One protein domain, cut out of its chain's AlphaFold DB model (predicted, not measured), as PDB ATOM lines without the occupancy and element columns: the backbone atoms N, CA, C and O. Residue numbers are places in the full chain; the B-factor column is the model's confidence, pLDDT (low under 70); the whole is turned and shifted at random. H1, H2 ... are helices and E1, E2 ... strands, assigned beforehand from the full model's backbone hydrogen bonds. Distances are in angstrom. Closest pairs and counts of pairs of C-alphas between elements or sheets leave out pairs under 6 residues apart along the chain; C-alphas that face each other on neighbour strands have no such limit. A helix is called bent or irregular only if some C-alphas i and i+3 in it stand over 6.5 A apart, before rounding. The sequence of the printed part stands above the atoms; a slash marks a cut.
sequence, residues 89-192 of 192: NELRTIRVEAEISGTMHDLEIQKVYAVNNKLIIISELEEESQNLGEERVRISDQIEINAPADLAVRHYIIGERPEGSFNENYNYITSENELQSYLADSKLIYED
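Overview. This is residues 89 to 192 of the 192 residues of an uncharacterized protein of Marivirga lumbricoides (UniProt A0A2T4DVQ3). A long two-stranded ribbon, the hairpin of E1 and E2, folds back on itself, with its first and last residues at one end of the domain and its fold at the other. The half holding residues 103 to 115 of E1 and 118 to 131 of E2 is widened into a twisted sheet by E3 and E4 on one side and E5 on the other, while the remaining half crosses over it and a short helix, H1, packs near the sheet between E4 and E5 in the chain. The printed part has 104 residues, in the order E1, E2, E3, E4, H1, E5, and is mostly strand; the mixed sheet runs E4, E3, E2, E1, E5. It is compact, with a radius of gyration of the C-alphas of 14.4 A and spans of 43 by 29 by 24 A.

Along the chain. E2, residues 118 to 148, is the longest strand, yet measures 9.9 A from first to last C-alpha; it bends by 166 degrees. E1, residues 89 to 115, measures 16.4 A and bends by 172 degrees; it begins at C-alpha 89 (135.317, 134.295, 139.938), and its C-alpha 102 is at (98.478, 151.046, 133.600). E3, residues 152 to 158, measures 19.8 A, E4, residues 171 to 173, 6.5 A, and E5, residues 187 to 191, 11.3 A, ending at C-alpha 191 (123.863, 140.201, 123.181). H1, residues 176 to 183, measures 9.4 A and is irregular: C-alphas 178 and 181 are 7.7 A apart.

Arrangement. The sheet is twisted, with C-alphas up to 9.4 A off its best plane. E1 and E2 are antiparallel, with N 92 and O 145 at 2.8 A and N 113 and O 120 at 2.9 A, both within hydrogen-bond range. E3 is parallel to E2, with N 121 and O 154 at 2.8 A. Edge strand E4 is parallel to E3, with N 157 and O 171 at 2.8 A. The other edge strand, E5, is antiparallel to E1, with N 114 and O 187 at 2.8 A. The closest C-alphas of E1 and E3 are those of Val 96 and His 155, 7.4 A apart. H1 is on the sheet at a height of 7.1 A, only just over none of the strands, with 2 of its 8 C-alphas falling on E3. Its closest C-alphas to E3 are those of Glu 176 and Ile 158, 7.1 A apart. In H1, 1 of 4 O i to N i+4 pairs and 4 of 5 O i to N i+3 pairs are within hydrogen-bond range. E4 and E5 are apart.

Size, cuts and confidence. The two C-alphas farthest apart are those of Asn 89 and Gly 133, at 44.1 A. The printed part has no cut and ends at residue 192, the chain's last. The link from E3 to E4, residues 159 to 170, is long; the others are tight. Mean pLDDT of the printed part is 90.2, and residue 166 is under 70.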
ATOM      1  N   ASN A  89     136.626 134.100 140.525       84.25
ATOM      2  CA  ASN A  89     135.317 134.295 139.938       84.25
ATOM      3  C   ASN A  89     134.256 133.613 140.800       84.25
ATOM      4  O   ASN A  89     134.400 132.451 141.184       84.25
ATOM      5  N   GLU A  90     133.151 134.316 141.004       86.00
ATOM      6  CA  GLU A  90     131.962 133.784 141.644       86.00
ATOM      7  C   GLU A  90     130.796 133.841 140.660       86.00
ATOM      8  O   GLU A  90     130.613 134.825 139.936       86.00
ATOM      9  N   LEU A  91     129.990 132.777 140.638       86.00
ATOM     10  CA  LEU A  91     128.741 132.769 139.891       86.00
ATOM     11  C   LEU A  91     127.736 133.678 140.603       86.00
ATOM     12  O   LEU A  91     127.358 133.431 141.748       86.00
ATOM     13  N   ARG A  92     127.304 134.733 139.916       88.31
ATOM     14  CA  ARG A  92     126.392 135.752 140.437       88.31
ATOM     15  C   ARG A  92     125.187 135.886 139.520       88.31
ATOM     16  O   ARG A  92     125.341 136.065 138.317       88.31
ATOM     17  N   THR A  93     123.990 135.882 140.094       91.56
ATOM     18  CA  THR A  93     122.768 136.235 139.364       91.56
ATOM     19  C   THR A  93     122.602 137.750 139.369       91.56
ATOM     20  O   THR A  93     122.433 138.368 140.422       91.56
ATOM     21  N   ILE A  94     122.657 138.358 138.191       91.69
ATOM     22  CA  ILE A  94     122.383 139.775 137.984       91.69
ATOM     23  C   ILE A  94     120.922 139.915 137.583       91.69
ATOM     24  O   ILE A  94     120.494 139.326 136.597       91.69
ATOM     25  N   ARG A  95     120.162 140.695 138.354       93.75
ATOM     26  CA  ARG A  95     118.729 140.900 138.138       93.75
ATOM     27  C   ARG A  95     118.408 142.365 137.880       93.75
ATOM     28  O   ARG A  95     118.884 143.249 138.597       93.75
ATOM     29  N   VAL A  96     117.552 142.600 136.897       94.38
ATOM     30  CA  VAL A  96     116.903 143.887 136.647       94.38
ATOM     31  C   VAL A  96     115.404 143.733 136.896       94.38
ATOM     32  O   VAL A  96     114.835 142.692 136.588       94.38
ATOM     33  N   GLU A  97     114.765 144.731 137.506       93.25
ATOM     34  CA  GLU A  97     113.334 144.688 137.831       93.25
ATOM     35  C   GLU A  97     112.659 146.032 137.512       93.25
ATOM     36  O   GLU A  97     113.255 147.098 137.669       93.25
ATOM     37  N   ALA A  98     111.385 146.013 137.138       90.88
ATOM     38  CA  ALA A  98     110.580 147.222 137.000       90.88
ATOM     39  C   ALA A  98     109.186 147.010 137.598       90.88
ATOM     40  O   ALA A  98     108.593 145.940 137.474       90.88
ATOM     41  N   GLU A  99     108.664 148.037 138.272       90.94
ATOM     42  CA  GLU A  99     107.284 148.046 138.760       90.94
ATOM     43  C   GLU A  99     106.408 148.844 137.802       90.94
ATOM     44  O   GLU A  99     106.548 150.062 137.697       90.94
ATOM     45  N   ILE A 100     105.497 148.149 137.135       90.12
ATOM     46  CA  ILE A 100     104.660 148.661 136.058       90.12
ATOM     47  C   ILE A 100     103.225 148.858 136.549       90.12
ATOM     48  O   ILE A 100     102.719 148.084 137.365       90.12
ATOM     49  N   SER A 101     102.556 149.888 136.037       88.56
ATOM     50  CA  SER A 101     101.123 150.127 136.226       88.56
ATOM     51  C   SER A 101     100.502 150.713 134.964       88.56
ATOM     52  O   SER A 101     101.194 151.388 134.205       88.56
ATOM     53  N   GLY A 102      99.198 150.521 134.765       87.00
ATOM     54  CA  GLY A 102      98.478 151.046 133.600       87.00
ATOM     55  C   GLY A 102      98.524 150.094 132.407       87.00
ATOM     56  O   GLY A 102      97.534 149.408 132.154       87.00
ATOM     57  N   THR A 103      99.658 150.018 131.712       89.81
ATOM     58  CA  THR A 103      99.880 149.069 130.606       89.81
ATOM     59  C   THR A 103     101.010 148.113 130.960       89.81
ATOM     60  O   THR A 103     101.996 148.534 131.556       89.81
ATOM     61  N   MET A 104     100.867 146.832 130.625       89.81
ATOM     62  CA  MET A 104     101.922 145.834 130.781       89.81
ATOM     63  C   MET A 104     103.131 146.223 129.934       89.81
ATOM     64  O   MET A 104     102.983 146.860 128.896       89.81
ATOM     65  N   HIS A 105     104.316 145.885 130.417       93.44
ATOM     66  CA  HIS A 105     105.551 146.044 129.669       93.44
ATOM     67  C   HIS A 105     106.325 144.737 129.741       93.44
ATOM     68  O   HIS A 105     106.168 143.992 130.715       93.44
ATOM     69  N   ASP A 106     107.168 144.511 128.751       93.25
ATOM     70  CA  ASP A 106     108.184 143.477 128.782       93.25
ATOM     71  C   ASP A 106     109.544 144.092 129.117       93.25
ATOM     72  O   ASP A 106     109.824 145.232 128.740       93.25
ATOM     73  N   LEU A 107     110.356 143.379 129.893       95.25
ATOM     74  CA  LEU A 107     111.669 143.839 130.345       95.25
ATOM     75  C   LEU A 107     112.688 142.745 130.081       95.25
ATOM     76  O   LEU A 107     112.663 141.727 130.765       95.25
ATOM     77  N   GLU A 108     113.631 143.017 129.188       95.69
ATOM     78  CA  GLU A 108     114.625 142.035 128.756       95.69
ATOM     79  C   GLU A 108     116.040 142.621 128.804       95.69
ATOM     80  O   GLU A 108     116.278 143.775 128.439       95.69
ATOM     81  N   ILE A 109     117.012 141.840 129.276       96.88
ATOM     82  CA  ILE A 109     118.436 142.171 129.211       96.88
ATOM     83  C   ILE A 109     118.915 141.932 127.783       96.88
ATOM     84  O   ILE A 109     119.150 140.804 127.372       96.88
ATOM     85  N   GLN A 110     119.158 143.020 127.059       97.06
ATOM     86  CA  GLN A 110     119.599 142.970 125.670       97.06
ATOM     87  C   GLN A 110     121.115 142.812 125.559       97.06
ATOM     88  O   GLN A 110     121.609 142.060 124.725       97.06
ATOM     89  N   LYS A 111     121.896 143.538 126.378       96.88
ATOM     90  CA  LYS A 111     123.365 143.559 126.248       96.88
ATOM     91  C   LYS A 111     124.092 143.650 127.576       96.88
ATOM     92  O   LYS A 111     123.677 144.354 128.500       96.88
ATOM     93  N   VAL A 112     125.266 143.026 127.626       95.50
ATOM     94  CA  VAL A 112     126.222 143.190 128.726       95.50
ATOM     95  C   VAL A 112     127.584 143.598 128.191       95.50
ATOM     96  O   VAL A 112     128.192 142.907 127.372       95.50
ATOM     97  N   TYR A 113     128.104 144.694 128.733       94.38
ATOM     98  CA  TYR A 113     129.433 145.202 128.440       94.38
ATOM     99  C   TYR A 113     130.340 145.115 129.663       94.38
ATOM    100  O   TYR A 113     129.980 145.528 130.764       94.38
ATOM    101  N   ALA A 114     131.561 144.644 129.452       91.56
ATOM    102  CA  ALA A 114     132.649 144.709 130.413       91.56
ATOM    103  C   ALA A 114     133.510 145.949 130.130       91.56
ATOM    104  O   ALA A 114     134.056 146.091 129.035       91.56
ATOM    105  N   VAL A 115     133.651 146.847 131.106       89.38
ATOM    106  CA  VAL A 115     134.485 148.052 130.987       89.38
ATOM    107  C   VAL A 115     135.234 148.323 132.287       89.38
ATOM    108  O   VAL A 115     134.636 148.580 133.333       89.38
ATOM    109  N   ASN A 116     136.567 148.308 132.228       83.69
ATOM    110  CA  ASN A 116     137.425 148.405 133.414       83.69
ATOM    111  C   ASN A 116     136.995 147.375 134.485       83.69
ATOM    112  O   ASN A 116     136.858 146.198 134.170       83.69
ATOM    113  N   ASN A 117     136.737 147.813 135.723       86.00
ATOM    114  CA  ASN A 117     136.241 146.971 136.818       86.00
ATOM    115  C   ASN A 117     134.711 147.050 136.989       86.00
ATOM    116  O   ASN A 117     134.195 147.220 138.097       86.00
ATOM    117  N   LYS A 118     133.971 147.069 135.876       90.00
ATOM    118  CA  LYS A 118     132.520 147.253 135.884       90.00
ATOM    119  C   LYS A 118     131.832 146.477 134.770       90.00
ATOM    120  O   LYS A 118     132.331 146.411 133.649       90.00
ATOM    121  N   LEU A 119     130.642 145.983 135.081       92.38
ATOM    122  CA  LEU A 119     129.664 145.500 134.121       92.38
ATOM    123  C   LEU A 119     128.597 146.574 133.890       92.38
ATOM    124  O   LEU A 119     128.040 147.131 134.839       92.38
ATOM    125  N   ILE A 120     128.338 146.882 132.626       95.00
ATOM    126  CA  ILE A 120     127.221 147.715 132.189       95.00
ATOM    127  C   ILE A 120     126.179 146.775 131.592       95.00
ATOM    128  O   ILE A 120     126.448 146.117 130.591       95.00
ATOM    129  N   ILE A 121     125.015 146.712 132.232       96.12
ATOM    130  CA  ILE A 121     123.856 145.937 131.791       96.12
ATOM    131  C   ILE A 121     122.903 146.901 131.101       96.12
ATOM    132  O   ILE A 121     122.528 147.915 131.697       96.12
ATOM    133  N   ILE A 122     122.539 146.591 129.863       97.50
ATOM    134  CA  ILE A 122     121.545 147.331 129.095       97.50
ATOM    135  C   ILE A 122     120.343 146.420 128.912       97.50
ATOM    136  O   ILE A 122     120.460 145.341 128.334       97.50
ATOM    137  N   SER A 123     119.210 146.877 129.418       97.75
ATOM    138  CA  SER A 123     117.914 146.234 129.261       97.75
ATOM    139  C   SER A 123     116.994 147.127 128.447       97.75
ATOM    140  O   SER A 123     117.178 148.344 128.433       97.75
ATOM    141  N   GLU A 124     116.001 146.541 127.804       97.50
ATOM    142  CA  GLU A 124     114.951 147.255 127.088       97.50
ATOM    143  C   GLU A 124     113.617 147.035 127.796       97.50
ATOM    144  O   GLU A 124     113.366 145.955 128.328       97.50
ATOM    145  N   LEU A 125     112.821 148.099 127.890       95.94
ATOM    146  CA  LEU A 125     111.488 148.083 128.472       95.94
ATOM    147  C   LEU A 125     110.480 148.469 127.387       95.94
ATOM    148  O   LEU A 125     110.375 149.647 127.035       95.94
ATOM    149  N   GLU A 126     109.729 147.493 126.891       94.50
ATOM    150  CA  GLU A 126     108.774 147.679 125.797       94.50
ATOM    151  C   GLU A 126     107.332 147.632 126.304       94.50
ATOM    152  O   GLU A 126     106.974 146.768 127.096       94.50
ATOM    153  N   GLU A 127     106.477 148.557 125.861       92.69
ATOM    154  CA  GLU A 127     105.050 148.538 126.208       92.69
ATOM    155  C   GLU A 127     104.316 147.432 125.435       92.69
ATOM    156  O   GLU A 127     104.382 147.347 124.207       92.69
ATOM    157  N   GLU A 128     103.548 146.612 126.147       91.88
ATOM    158  CA  GLU A 128     102.703 145.578 125.562       91.88
ATOM    159  C   GLU A 128     101.256 146.053 125.356       91.88
ATOM    160  O   GLU A 128     100.822 147.112 125.795       91.88
ATOM    161  N   SER A 129     100.434 145.225 124.709       87.12
ATOM    162  CA  SER A 129      99.013 145.544 124.493       87.12
ATOM    163  C   SER A 129      98.104 145.304 125.711       87.12
ATOM    164  O   SER A 129      96.952 145.751 125.722       87.12
ATOM    165  N   GLN A 130      98.575 144.576 126.728       88.88
ATOM    166  CA  GLN A 130      97.757 144.195 127.876       88.88
ATOM    167  C   GLN A 130      97.571 145.372 128.842       88.88
ATOM    168  O   GLN A 130      98.528 145.940 129.357       88.88
ATOM    169  N   ASN A 131      96.319 145.711 129.152       89.25
ATOM    170  CA  ASN A 131      96.001 146.742 130.137       89.25
ATOM    171  C   ASN A 131      95.954 146.149 131.556       89.25
ATOM    172  O   ASN A 131      95.275 145.149 131.788       89.25
ATOM    173  N   LEU A 132      96.640 146.793 132.497       85.25
ATOM    174  CA  LEU A 132      96.704 146.417 133.913       85.25
ATOM    175  C   LEU A 132      95.684 147.175 134.780       85.25
ATOM    176  O   LEU A 132      95.486 146.845 135.946       85.25
ATOM    177  N   GLY A 133      95.014 148.200 134.250       84.94
ATOM    178  CA  GLY A 133      94.063 149.013 135.005       84.94
ATOM    179  C   GLY A 133      94.703 149.660 136.239       84.94
ATOM    180  O   GLY A 133      95.647 150.437 136.122       84.94
ATOM    181  N   GLU A 134      94.170 149.349 137.428       83.81
ATOM    182  CA  GLU A 134      94.711 149.809 138.721       83.81
ATOM    183  C   GLU A 134      95.765 148.851 139.315       83.81
ATOM    184  O   GLU A 134      96.312 149.121 140.388       83.81
ATOM    185  N   GLU A 135      96.035 147.718 138.662       83.75
ATOM    186  CA  GLU A 135      96.990 146.727 139.147       83.75
ATOM    187  C   GLU A 135      98.435 147.191 138.928       83.75
ATOM    188  O   GLU A 135      98.760 147.918 137.983       83.75
ATOM    189  N   ARG A 136      99.314 146.765 139.840       86.50
ATOM    190  CA  ARG A 136     100.760 146.952 139.731       86.50
ATOM    191  C   ARG A 136     101.417 145.592 139.597       86.50
ATOM    192  O   ARG A 136     101.190 144.727 140.444       86.50
ATOM    193  N   VAL A 137     102.244 145.437 138.576       87.69
ATOM    194  CA  VAL A 137     102.981 144.203 138.301       87.69
ATOM    195  C   VAL A 137     104.468 144.495 138.412       87.69
ATOM    196  O   VAL A 137     104.928 145.567 138.029       87.69
ATOM    197  N   ARG A 138     105.222 143.549 138.970       90.31
ATOM    198  CA  ARG A 138     106.680 143.593 138.950       90.31
ATOM    199  C   ARG A 138     107.171 142.598 137.915       90.31
ATOM    200  O   ARG A 138     106.912 141.407 138.057       90.31
ATOM    201  N   ILE A 139     107.873 143.105 136.918       91.12
ATOM    202  CA  ILE A 139     108.557 142.308 135.902       91.12
ATOM    203  C   ILE A 139     110.053 142.326 136.185       91.12
ATOM    204  O   ILE A 139     110.563 143.254 136.823       91.12
ATOM    205  N   SER A 140     110.752 141.280 135.763       92.88
ATOM    206  CA  SER A 140     112.180 141.143 136.005       92.88
ATOM    207  C   SER A 140     112.821 140.206 135.008       92.88
ATOM    208  O   SER A 140     112.224 139.178 134.696       92.88
ATOM    209  N   ASP A 141     114.075 140.487 134.684       94.56
ATOM    210  CA  ASP A 141     114.927 139.586 133.922       94.56
ATOM    211  C   ASP A 141     116.261 139.350 134.640       94.56
ATOM    212  O   ASP A 141     116.663 140.108 135.539       94.56
ATOM    213  N   GLN A 142     116.900 138.226 134.328       94.88
ATOM    214  CA  GLN A 142     118.042 137.687 135.043       94.88
ATOM    215  C   GLN A 142     119.087 137.127 134.092       94.88
ATOM    216  O   GLN A 142     118.782 136.442 133.126       94.88
ATOM    217  N   ILE A 143     120.348 137.335 134.456       91.19
ATOM    218  CA  ILE A 143     121.481 136.714 133.787       91.19
ATOM    219  C   ILE A 143     122.489 136.227 134.820       91.19
ATOM    220  O   ILE A 143     122.778 136.915 135.803       91.19
ATOM    221  N   GLU A 144     123.022 135.025 134.632       93.06
ATOM    222  CA  GLU A 144     124.079 134.491 135.481       93.06
ATOM    223  C   GLU A 144     125.445 134.872 134.919       93.06
ATOM    224  O   GLU A 144     125.742 134.679 133.743       93.06
ATOM    225  N   ILE A 145     126.307 135.419 135.768       88.19
ATOM    226  CA  ILE A 145     127.642 135.855 135.381       88.19
ATOM    227  C   ILE A 145     128.649 135.275 136.363       88.19
ATOM    228  O   ILE A 145     128.611 135.565 137.553       88.19
ATOM    229  N   ASN A 146     129.575 134.475 135.849       86.75
ATOM    230  CA  ASN A 146     130.746 134.002 136.565       86.75
ATOM    231  C   ASN A 146     131.903 134.982 136.348       86.75
ATOM    232  O   ASN A 146     132.545 134.970 135.291       86.75
ATOM    233  N   ALA A 147     132.138 135.856 137.323       87.06
ATOM    234  CA  ALA A 147     133.116 136.937 137.229       87.06
ATOM    235  C   ALA A 147     133.654 137.325 138.619       87.06
ATOM    236  O   ALA A 147     133.075 136.897 139.618       87.06
ATOM    237  N   PRO A 148     134.728 138.132 138.703       86.06
ATOM    238  CA  PRO A 148     135.250 138.620 139.978       86.06
ATOM    239  C   PRO A 148     134.172 139.277 140.855       86.06
ATOM    240  O   PRO A 148     133.274 139.971 140.354       86.06
ATOM    241  N   ALA A 149     134.237 139.033 142.165       81.94
ATOM    242  CA  ALA A 149     133.208 139.454 143.114       81.94
ATOM    243  C   ALA A 149     133.134 140.985 143.266       81.94
ATOM    244  O   ALA A 149     132.045 141.543 143.433       81.94
ATOM    245  N   ASP A 150     134.264 141.677 143.134       84.75
ATOM    246  CA  ASP A 150     134.389 143.132 143.240       84.75
ATOM    247  C   ASP A 150     133.874 143.939 142.033       84.75
ATOM    248  O   ASP A 150     133.828 145.175 142.093       84.75
ATOM    249  N   LEU A 151     133.444 143.284 140.947       86.19
ATOM    250  CA  LEU A 151     132.921 143.995 139.783       86.19
ATOM    251  C   LEU A 151     131.674 144.804 140.144       86.19
ATOM    252  O   LEU A 151     130.624 144.270 140.527       86.19
ATOM    253  N   ALA A 152     131.775 146.119 139.938       90.75
ATOM    254  CA  ALA A 152     130.639 147.016 140.049       90.75
ATOM    255  C   ALA A 152     129.647 146.733 138.917       90.75
ATOM    256  O   ALA A 152     130.044 146.570 137.766       90.75
ATOM    257  N   VAL A 153     128.351 146.749 139.209       92.81
ATOM    258  CA  VAL A 153     127.305 146.566 138.194       92.81
ATOM    259  C   VAL A 153     126.532 147.870 138.047       92.81
ATOM    260  O   VAL A 153     126.156 148.496 139.039       92.81
ATOM    261  N   ARG A 154     126.333 148.324 136.808       94.06
ATOM    262  CA  ARG A 154     125.449 149.449 136.488       94.06
ATOM    263  C   ARG A 154     124.395 149.009 135.499       94.06
ATOM    264  O   ARG A 154     124.726 148.479 134.447       94.06
ATOM    265  N   HIS A 155     123.154 149.307 135.837       95.31
ATOM    266  CA  HIS A 155     122.001 149.006 135.011       95.31
ATOM    267  C   HIS A 155     121.520 150.264 134.299       95.31
ATOM    268  O   HIS A 155     121.382 151.334 134.916       95.31
ATOM    269  N   TYR A 156     121.236 150.093 133.017       96.38
ATOM    270  CA  TYR A 156     120.555 151.050 132.169       96.38
ATOM    271  C   TYR A 156     119.362 150.353 131.526       96.38
ATOM    272  O   TYR A 156     119.503 149.247 131.016       96.38
ATOM    273  N   ILE A 157     118.202 150.992 131.578       97.12
ATOM    274  CA  ILE A 157     116.969 150.521 130.959       97.12
ATOM    275  C   ILE A 157     116.636 151.511 129.845       97.12
ATOM    276  O   ILE A 157     116.487 152.707 130.105       97.12
ATOM    277  N   ILE A 158     116.578 151.036 128.608       97.50
ATOM    278  CA  ILE A 158     116.102 151.804 127.464       97.50
ATOM    279  C   ILE A 158     114.578 151.791 127.523       97.50
ATOM    280  O   ILE A 158     113.972 150.727 127.507       97.50
ATOM    281  N   GLY A 159     113.970 152.968 127.648       94.50
ATOM    282  CA  GLY A 159     112.524 153.117 127.791       94.50
ATOM    283  C   GLY A 159     112.140 154.213 128.780       94.50
ATOM    284  O   GLY A 159     112.985 154.832 129.438       94.50
ATOM    285  N   GLU A 160     110.843 154.477 128.886       91.44
ATOM    286  CA  GLU A 160     110.320 155.461 129.832       91.44
ATOM    287  C   GLU A 160     110.190 154.859 131.232       91.44
ATOM    288  O   GLU A 160     109.802 153.705 131.404       91.44
ATOM    289  N   ARG A 161     110.513 155.646 132.268       90.62
ATOM    290  CA  ARG A 161     110.352 155.182 133.647       90.62
ATOM    291  C   ARG A 161     108.858 155.019 133.962       90.62
ATOM    292  O   ARG A 161     108.143 156.020 133.913       90.62
ATOM    293  N   PRO A 162     108.411 153.830 134.402       87.19
ATOM    294  CA  PRO A 162     107.022 153.605 134.786       87.19
ATOM    295  C   PRO A 162     106.574 154.526 135.924       87.19
ATOM    296  O   PRO A 162     107.309 154.752 136.897       87.19
ATOM    297  N   GLU A 163     105.340 155.022 135.847       80.44
ATOM    298  CA  GLU A 163     104.788 155.889 136.886       80.44
ATOM    299  C   GLU A 163     104.662 155.169 138.242       80.44
ATOM    300  O   GLU A 163     104.214 154.023 138.375       80.44
ATOM    301  N   GLY A 164     105.079 155.865 139.300       73.25
ATOM    302  CA  GLY A 164     105.079 155.321 140.657       73.25
ATOM    303  C   GLY A 164     106.120 154.225 140.899       73.25
ATOM    304  O   GLY A 164     106.048 153.573 141.933       73.25
ATOM    305  N   SER A 165     107.065 153.993 139.979       74.12
ATOM    306  CA  SER A 165     108.220 153.131 140.246       74.12
ATOM    307  C   SER A 165     109.051 153.707 141.398       74.12
ATOM    308  O   SER A 165     109.539 154.835 141.323       74.12
ATOM    309  N   PHE A 166     109.196 152.933 142.475       69.75
ATOM    310  CA  PHE A 166     109.951 153.327 143.671       69.75
ATOM    311  C   PHE A 166     111.430 152.931 143.607       69.75
ATOM    312  O   PHE A 166     112.211 153.300 144.482       69.75
ATOM    313  N   ASN A 167     111.819 152.145 142.599       73.69
ATOM    314  CA  ASN A 167     113.189 151.681 142.457       73.69
ATOM    315  C   ASN A 167     114.033 152.729 141.719       73.69
ATOM    316  O   ASN A 167     113.958 152.874 140.498       73.69
ATOM    317  N   GLU A 168     114.865 153.440 142.475       77.75
ATOM    318  CA  GLU A 168     115.789 154.454 141.955       77.75
ATOM    319  C   GLU A 168     117.165 153.881 141.568       77.75
ATOM    320  O   GLU A 168     118.032 154.621 141.106       77.75
ATOM    321  N   ASN A 169     117.383 152.567 141.711       82.56
ATOM    322  CA  ASN A 169     118.678 151.937 141.424       82.56
ATOM    323  C   ASN A 169     118.969 151.795 139.919       82.56
ATOM    324  O   ASN A 169     120.098 151.474 139.541       82.56
ATOM    325  N   TYR A 170     117.971 152.027 139.059       90.94
ATOM    326  CA  TYR A 170     118.072 151.851 137.611       90.94
ATOM    327  C   TYR A 170     117.997 153.183 136.858       90.94
ATOM    328  O   TYR A 170     117.138 154.035 137.121       90.94
ATOM    329  N   ASN A 171     118.909 153.347 135.897       93.19
ATOM    330  CA  ASN A 171     118.985 154.528 135.045       93.19
ATOM    331  C   ASN A 171     118.135 154.300 133.799       93.19
ATOM    332  O   ASN A 171     118.408 153.369 133.052       93.19
ATOM    333  N   TYR A 172     117.143 155.151 133.569       94.81
ATOM    334  CA  TYR A 172     116.326 155.096 132.361       94.81
ATOM    335  C   TYR A 172     116.918 156.040 131.319       94.81
ATOM    336  O   TYR A 172     117.252 157.180 131.651       94.81
ATOM    337  N   ILE A 173     117.079 155.548 130.096       95.94
ATOM    338  CA  ILE A 173     117.653 156.271 128.959       95.94
ATOM    339  C   ILE A 173     116.751 156.096 127.738       95.94
ATOM    340  O   ILE A 173     115.989 155.138 127.651       95.94
ATOM    341  N   THR A 174     116.829 157.010 126.777       95.44
ATOM    342  CA  THR A 174     116.037 156.915 125.545       95.44
ATOM    343  C   THR A 174     116.721 156.036 124.503       95.44
ATOM    344  O   THR A 174     116.057 155.457 123.651       95.44
ATOM    345  N   SER A 175     118.052 155.936 124.533       94.81
ATOM    346  CA  SER A 175     118.786 155.067 123.611       94.81
ATOM    347  C   SER A 175     120.179 154.713 124.115       94.81
ATOM    348  O   SER A 175     120.814 155.501 124.818       94.81
ATOM    349  N   GLU A 176     120.715 153.585 123.639       94.12
ATOM    350  CA  GLU A 176     122.107 153.168 123.876       94.12
ATOM    351  C   GLU A 176     123.132 154.246 123.472       94.12
ATOM    352  O   GLU A 176     124.211 154.333 124.055       94.12
ATOM    353  N   ASN A 177     122.791 155.132 122.526       94.81
ATOM    354  CA  ASN A 177     123.679 156.211 122.094       94.81
ATOM    355  C   ASN A 177     124.071 157.171 123.229       94.81
ATOM    356  O   ASN A 177     125.159 157.748 123.189       94.81
ATOM    357  N   GLU A 178     123.240 157.315 124.263       95.50
ATOM    358  CA  GLU A 178     123.575 158.102 125.457       95.50
ATOM    359  C   GLU A 178     124.750 157.505 126.245       95.50
ATOM    360  O   GLU A 178     125.395 158.197 127.036       95.50
ATOM    361  N   LEU A 179     125.069 156.230 126.000       94.00
ATOM    362  CA  LEU A 179     126.149 155.507 126.653       94.00
ATOM    363  C   LEU A 179     127.449 155.465 125.853       94.00
ATOM    364  O   LEU A 179     128.436 154.942 126.366       94.00
ATOM    365  N   GLN A 180     127.511 156.057 124.654       91.75
ATOM    366  CA  GLN A 180     128.692 155.977 123.778       91.75
ATOM    367  C   GLN A 180     130.008 156.319 124.491       91.75
ATOM    368  O   GLN A 180     131.000 155.610 124.335       91.75
ATOM    369  N   SER A 181     130.029 157.361 125.330       89.19
ATOM    370  CA  SER A 181     131.234 157.732 126.087       89.19
ATOM    371  C   SER A 181     131.603 156.727 127.180       89.19
ATOM    372  O   SER A 181     132.777 156.588 127.507       89.19
ATOM    373  N   TYR A 182     130.617 156.044 127.767       87.12
ATOM    374  CA  TYR A 182     130.846 155.005 128.775       87.12
ATOM    375  C   TYR A 182     131.264 153.670 128.146       87.12
ATOM    376  O   TYR A 182     131.899 152.862 128.822       87.12
ATOM    377  N   LEU A 183     130.926 153.459 126.871       91.25
ATOM    378  CA  LEU A 183     131.164 152.222 126.131       91.25
ATOM    379  C   LEU A 183     132.386 152.271 125.200       91.25
ATOM    380  O   LEU A 183     132.734 151.238 124.632       91.25
ATOM    381  N   ALA A 184     133.058 153.418 125.064       86.75
ATOM    382  CA  ALA A 184     134.134 153.631 124.085       86.75
ATOM    383  C   ALA A 184     135.256 152.570 124.122       86.75
ATOM    384  O   ALA A 184     135.701 152.127 123.067       86.75
ATOM    385  N   ASP A 185     135.656 152.127 125.318       87.25
ATOM    386  CA  ASP A 185     136.686 151.094 125.534       87.25
ATOM    387  C   ASP A 185     136.102 149.813 126.157       87.25
ATOM    388  O   ASP A 185     136.776 149.068 126.871       87.25
ATOM    389  N   SER A 186     134.806 149.585 125.952       91.38
ATOM    390  CA  SER A 186     134.114 148.425 126.502       91.38
ATOM    391  C   SER A 186     134.233 147.202 125.595       91.38
ATOM    392  O   SER A 186     134.428 147.298 124.383       91.38
ATOM    393  N   LYS A 187     134.090 146.023 126.196       90.38
ATOM    394  CA  LYS A 187     133.960 144.752 125.492       90.38
ATOM    395  C   LYS A 187     132.531 144.246 125.647       90.38
ATOM    396  O   LYS A 187     132.110 143.977 126.770       90.38
ATOM    397  N   LEU A 188     131.819 144.071 124.538       92.06
ATOM    398  CA  LEU A 188     130.546 143.350 124.515       92.06
ATOM    399  C   LEU A 188     130.802 141.878 124.873       92.06
ATOM    400  O   LEU A 188     131.661 141.231 124.267       92.06
ATOM    401  N   ILE A 189     130.108 141.377 125.892       89.31
ATOM    402  CA  ILE A 189     130.245 139.996 126.379       89.31
ATOM    403  C   ILE A 189     128.945 139.192 126.289       89.31
ATOM    404  O   ILE A 189     129.000 137.972 126.425       89.31
ATOM    405  N   TYR A 190     127.817 139.854 126.031       92.25
ATOM    406  CA  TYR A 190     126.519 139.235 125.770       92.25
ATOM    407  C   TYR A 190     125.635 140.168 124.948       92.25
ATOM    408  O   TYR A 190     125.657 141.377 125.188       92.25
ATOM    409  N   GLU A 191     124.887 139.582 124.022       93.56
ATOM    410  CA  GLU A 191     123.863 140.201 123.181       93.56
ATOM    411  C   GLU A 191     122.816 139.116 122.887       93.56
ATOM    412  O   GLU A 191     123.220 138.001 122.532       93.56
ATOM    413  N   ASP A 192     121.540 139.430 123.108       86.88
ATOM    414  CA  ASP A 192     120.391 138.571 122.772       86.88
ATOM    415  C   ASP A 192     119.928 138.778 121.314       86.88
ATOM    416  O   ASP A 192     119.999 139.933 120.825       86.88
TER     417      ASP A 192